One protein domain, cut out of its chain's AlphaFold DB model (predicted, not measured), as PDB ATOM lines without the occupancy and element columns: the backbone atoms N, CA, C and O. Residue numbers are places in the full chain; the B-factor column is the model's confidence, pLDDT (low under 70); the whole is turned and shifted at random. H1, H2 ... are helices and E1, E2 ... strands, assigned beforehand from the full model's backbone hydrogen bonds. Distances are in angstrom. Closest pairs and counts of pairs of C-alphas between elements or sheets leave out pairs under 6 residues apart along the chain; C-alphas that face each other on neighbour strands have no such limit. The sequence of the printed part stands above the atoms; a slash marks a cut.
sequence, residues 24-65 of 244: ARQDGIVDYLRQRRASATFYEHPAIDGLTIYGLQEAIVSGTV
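AT A GLANCE: This is residues 24 to 65 of the 244 residues of the protein "Carn_acyltransf domain-containing protein" of Monosporascus sp. GIB2 (UniProt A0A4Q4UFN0). A strand hairpin, E1 and E2, and one helix, H1, make the two arms of an open V; residues 44 to 49 join them at its closed end. The hairpin's turn and the helix's last residues are the free tips. The printed part has 42 residues, in the order E1, E2, H1; the two-stranded sheet is antiparallel and the class mixed, helices and strands. It is flat, 30 by 22 by 11 A, and only just compact, close to loose, with a radius of gyration of the C-alphas of 10.9 A.

HOW THE PARTS SIT: E1, residues 30 to 35, and E2, residues 38 to 43, form a hairpin with a tight link, antiparallel at 162 degrees. N 33 and O 40 are within hydrogen-bond range at 2.9 A, as are N 31 and O 42 at 2.8 A. E2 and H1, residues 50 to 65, are near each other, with 6 pairs of C-alphas within 10 A; E1 and H1 are apart. In H1 every O i to N i+4 pair is within hydrogen-bond range.

IN THESE COORDINATES: E1 begins at C-alpha 30 (158.739, 157.267, 127.031) and is 16.5 A long; E2 is 16.8 A. H1, 21.3 A, ends at C-alpha 65 (141.586, 147.174, 121.061).

THE WHOLE: The C-alphas farthest apart, Pro 46 and Val 65, are 29.8 A apart. The printed part has no cut. Residues 24 to 30 and 35 have pLDDT under 70.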
ATOM      1  N   ALA A  24     166.514 150.326 123.834       59.31
ATOM      2  CA  ALA A  24     165.897 151.363 124.656       59.31
ATOM      3  C   ALA A  24     166.867 152.528 124.889       59.31
ATOM      4  O   ALA A  24     168.028 152.314 125.251       59.31
ATOM      5  N   ARG A  25     166.379 153.758 124.724       57.09
ATOM      6  CA  ARG A  25     167.071 154.978 125.133       57.09
ATOM      7  C   ARG A  25     166.567 155.355 126.516       57.09
ATOM      8  O   ARG A  25     165.487 155.907 126.664       57.09
ATOM      9  N   GLN A  26     167.390 155.106 127.529       57.59
ATOM     10  CA  GLN A  26     167.033 155.452 128.907       57.59
ATOM     11  C   GLN A  26     166.853 156.964 129.115       57.59
ATOM     12  O   GLN A  26     166.096 157.355 129.978       57.59
ATOM     13  N   ASP A  27     167.426 157.830 128.279       56.16
ATOM     14  CA  ASP A  27     167.170 159.277 128.384       56.16
ATOM     15  C   ASP A  27     165.876 159.725 127.666       56.16
ATOM     16  O   ASP A  27     165.510 160.903 127.690       56.16
ATOM     17  N   GLY A  28     165.170 158.804 127.001       57.72
ATOM     18  CA  GLY A  28     163.863 159.046 126.398       57.72
ATOM     19  C   GLY A  28     162.759 159.080 127.455       57.72
ATOM     20  O   GLY A  28     162.662 158.198 128.301       57.72
ATOM     21  N   ILE A  29     161.878 160.086 127.403       59.91
ATOM     22  CA  ILE A  29     160.804 160.237 128.403       59.91
ATOM     23  C   ILE A  29     159.863 159.017 128.406       59.91
ATOM     24  O   ILE A  29     159.448 158.564 129.474       59.91
ATOM     25  N   VAL A  30     159.532 158.488 127.223       69.81
ATOM     26  CA  VAL A  30     158.739 157.267 127.031       69.81
ATOM     27  C   VAL A  30     159.265 156.511 125.814       69.81
ATOM     28  O   VAL A  30     159.282 157.059 124.715       69.81
ATOM     29  N   ASP A  31     159.581 155.235 126.007       74.56
ATOM     30  CA  ASP A  31     159.969 154.295 124.961       74.56
ATOM     31  C   ASP A  31     158.920 153.187 124.831       74.56
ATOM     32  O   ASP A  31     158.526 152.544 125.811       74.56
ATOM     33  N   TYR A  32     158.479 152.929 123.600       74.06
ATOM     34  CA  TYR A  32     157.578 151.827 123.281       74.06
ATOM     35  C   TYR A  32     158.350 150.707 122.587       74.06
ATOM     36  O   TYR A  32     158.894 150.894 121.501       74.06
ATOM     37  N   LEU A  33     158.368 149.521 123.196       76.38
ATOM     38  CA  LEU A  33     158.967 148.329 122.605       76.38
ATOM     39  C   LEU A  33     157.874 147.362 122.169       76.38
ATOM     40  O   LEU A  33     157.012 146.976 122.959       76.38
ATOM     41  N   ARG A  34     157.949 146.916 120.914       75.56
ATOM     42  CA  ARG A  34     157.119 145.838 120.373       75.56
ATOM     43  C   ARG A  34     158.020 144.706 119.910       75.56
ATOM     44  O   ARG A  34     158.835 144.886 119.012       75.56
ATOM     45  N   GLN A  35     157.839 143.521 120.485       69.88
ATOM     46  CA  GLN A  35     158.540 142.316 120.055       69.88
ATOM     47  C   GLN A  35     157.539 141.177 119.872       69.88
ATOM     48  O   GLN A  35     156.922 140.689 120.820       69.88
ATOM     49  N   ARG A  36     157.378 140.731 118.620       79.75
ATOM     50  CA  ARG A  36     156.381 139.724 118.220       79.75
ATOM     51  C   ARG A  36     154.959 140.110 118.669       79.75
ATOM     52  O   ARG A  36     154.346 140.985 118.064       79.75
ATOM     53  N   ARG A  37     154.446 139.441 119.712       77.75
ATOM     54  CA  ARG A  37     153.100 139.602 120.297       77.75
ATOM     55  C   ARG A  37     153.101 140.294 121.666       77.75
ATOM     56  O   ARG A  37     152.050 140.386 122.286       77.75
ATOM     57  N   ALA A  38     154.258 140.737 122.151       79.62
ATOM     58  CA  ALA A  38     154.372 141.478 123.398       79.62
ATOM     59  C   ALA A  38     154.699 142.944 123.104       79.62
ATOM     60  O   ALA A  38     155.520 143.248 122.232       79.62
ATOM     61  N   SER A  39     154.057 143.834 123.849       84.56
ATOM     62  CA  SER A  39     154.373 145.255 123.892       84.56
ATOM     63  C   SER A  39     154.716 145.660 125.321       84.56
ATOM     64  O   SER A  39     154.200 145.092 126.285       84.56
ATOM     65  N   ALA A  40     155.620 146.622 125.454       85.12
ATOM     66  CA  ALA A  40     156.040 147.173 126.731       85.12
ATOM     67  C   ALA A  40     156.298 148.675 126.603       85.12
ATOM     68  O   ALA A  40     156.681 149.165 125.540       85.12
ATOM     69  N   THR A  41     156.106 149.389 127.709       86.38
ATOM     70  CA  THR A  41     156.429 150.809 127.832       86.38
ATOM     71  C   THR A  41     157.500 150.969 128.896       86.38
ATOM     72  O   THR A  41     157.309 150.531 130.031       86.38
ATOM     73  N   PHE A  42     158.598 151.614 128.529       86.81
ATOM     74  CA  PHE A  42     159.624 152.087 129.450       86.81
ATOM     75  C   PHE A  42     159.485 153.600 129.557       86.81
ATOM     76  O   PHE A  42     159.070 154.254 128.603       86.81
ATOM     77  N   TYR A  43     159.744 154.156 130.732       85.88
ATOM     78  CA  TYR A  43     159.619 155.592 130.939       85.88
ATOM     79  C   TYR A  43     160.533 156.060 132.060       85.88
ATOM     80  O   TYR A  43     160.783 155.330 133.025       85.88
ATOM     81  N   GLU A  44     160.952 157.315 131.959       88.06
ATOM     82  CA  GLU A  44     161.801 157.946 132.956       88.06
ATOM     83  C   GLU A  44     160.985 158.441 134.153       88.06
ATOM     84  O   GLU A  44     160.203 159.400 134.092       88.06
ATOM     85  N   HIS A  45     161.191 157.778 135.293       86.31
ATOM     86  CA  HIS A  45     160.487 158.069 136.541       86.31
ATOM     87  C   HIS A  45     160.742 159.494 137.098       86.31
ATOM     88  O   HIS A  45     159.858 160.039 137.782       86.31
ATOM     89  N   PRO A  46     161.893 160.160 136.857       86.44
ATOM     90  CA  PRO A  46     162.071 161.556 137.253       86.44
ATOM     91  C   PRO A  46     161.074 162.503 136.581       86.44
ATOM     92  O   PRO A  46     160.570 163.400 137.259       86.44
ATOM     93  N   ALA A  47     160.728 162.270 135.313       83.75
ATOM     94  CA  ALA A  47     159.834 163.133 134.542       83.75
ATOM     95  C   ALA A  47     158.354 162.800 134.778       83.75
ATOM     96  O   ALA A  47     157.534 163.698 134.978       83.75
ATOM     97  N   ILE A  48     158.006 161.510 134.798       87.06
ATOM     98  CA  ILE A  48     156.613 161.048 134.775       87.06
ATOM     99  C   ILE A  48     156.363 160.023 135.891       87.06
ATOM    100  O   ILE A  48     157.238 159.245 136.257       87.06
ATOM    101  N   ASP A  49     155.167 160.038 136.489       88.75
ATOM    102  CA  ASP A  49     154.738 159.009 137.443       88.75
ATOM    103  C   ASP A  49     153.910 157.893 136.782       88.75
ATOM    104  O   ASP A  49     153.287 158.072 135.735       88.75
ATOM    105  N   GLY A  50     153.879 156.721 137.422       87.12
ATOM    106  CA  GLY A  50     153.214 155.539 136.866       87.12
ATOM    107  C   GLY A  50     151.708 155.704 136.642       87.12
ATOM    108  O   GLY A  50     151.149 155.045 135.770       87.12
ATOM    109  N   LEU A  51     151.034 156.614 137.356       86.69
ATOM    110  CA  LEU A  51     149.614 156.877 137.119       86.69
ATOM    111  C   LEU A  51     149.396 157.615 135.781       86.69
ATOM    112  O   LEU A  51     148.278 157.632 135.271       86.69
ATOM    113  N   THR A  52     150.404 158.326 135.251       89.19
ATOM    114  CA  THR A  52     150.298 159.077 133.982       89.19
ATOM    115  C   THR A  52     150.484 158.103 132.838       89.19
ATOM    116  O   THR A  52     149.688 158.090 131.905       89.19
ATOM    117  N   ILE A  53     151.473 157.221 132.978       91.06
ATOM    118  CA  ILE A  53     151.713 156.116 132.054       91.06
ATOM    119  C   ILE A  53     150.514 155.176 132.009       91.06
ATOM    120  O   ILE A  53     150.100 154.801 130.921       91.06
ATOM    121  N   TYR A  54     149.889 154.877 133.151       89.56
ATOM    122  CA  TYR A  54     148.642 154.109 133.181       89.56
ATOM    123  C   TYR A  54     147.539 154.767 132.337       89.56
ATOM    124  O   TYR A  54     146.923 154.106 131.512       89.56
ATOM    125  N   GLY A  55     147.316 156.078 132.495       89.94
ATOM    126  CA  GLY A  55     146.319 156.802 131.697       89.94
ATOM    127  C   GLY A  55     146.633 156.803 130.197       89.94
ATOM    128  O   GLY A  55     145.737 156.601 129.383       89.94
ATOM    129  N   LEU A  56     147.910 156.970 129.833       90.75
ATOM    130  CA  LEU A  56     148.371 156.854 128.449       90.75
ATOM    131  C   LEU A  56     148.123 155.447 127.890       90.75
ATOM    132  O   LEU A  56     147.615 155.305 126.782       90.75
ATOM    133  N   GLN A  57     148.452 154.408 128.657       90.81
ATOM    134  CA  GLN A  57     148.244 153.018 128.260       90.81
ATOM    135  C   GLN A  57     146.762 152.703 128.069       90.81
ATOM    136  O   GLN A  57     146.414 152.094 127.064       90.81
ATOM    137  N   GLU A  58     145.886 153.165 128.961       90.62
ATOM    138  CA  GLU A  58     144.434 153.018 128.800       90.62
ATOM    139  C   GLU A  58     143.932 153.711 127.525       90.62
ATOM    140  O   GLU A  58     143.132 153.134 126.791       90.62
ATOM    141  N   ALA A  59     144.431 154.912 127.213       90.06
ATOM    142  CA  ALA A  59     144.073 155.622 125.986       90.06
ATOM    143  C   ALA A  59     144.542 154.868 124.728       90.06
ATOM    144  O   ALA A  59     143.763 154.698 123.792       90.06
ATOM    145  N   ILE A  60     145.780 154.358 124.725       88.81
ATOM    146  CA  ILE A  60     146.323 153.541 123.629       88.81
ATOM    147  C   ILE A  60     145.509 152.257 123.464       88.81
ATOM    148  O   ILE A  60     145.106 151.927 122.353       88.81
ATOM    149  N   VAL A  61     145.245 151.533 124.554       87.31
ATOM    150  CA  VAL A  61     144.463 150.290 124.533       87.31
ATOM    151  C   VAL A  61     143.049 150.567 124.034       87.31
ATOM    152  O   VAL A  61     142.570 149.857 123.157       87.31
ATOM    153  N   SER A  62     142.395 151.630 124.505       86.25
ATOM    154  CA  SER A  62     141.072 152.007 124.010       86.25
ATOM    155  C   SER A  62     141.091 152.362 122.523       86.25
ATOM    156  O   SER A  62     140.171 151.992 121.802       86.25
ATOM    157  N   GLY A  63     142.129 153.055 122.054       83.88
ATOM    158  CA  GLY A  63     142.282 153.429 120.648       83.88
ATOM    159  C   GLY A  63     142.733 152.296 119.726       83.88
ATOM    160  O   GLY A  63     142.721 152.487 118.519       83.88
ATOM    161  N   THR A  64     143.137 151.140 120.259       82.19
ATOM    162  CA  THR A  64     143.645 150.007 119.461       82.19
ATOM    163  C   THR A  64     142.773 148.766 119.581       82.19
ATOM    164  O   THR A  64     142.439 148.158 118.576       82.19
ATOM    165  N   VAL A  65     142.374 148.387 120.796       78.81
ATOM    166  CA  VAL A  65     141.586 147.174 121.061       78.81
ATOM    167  C   VAL A  65     140.100 147.406 120.815       78.81
ATOM    168  O   VAL A  65     139.427 146.521 120.299       78.81
TER     169      VAL A  65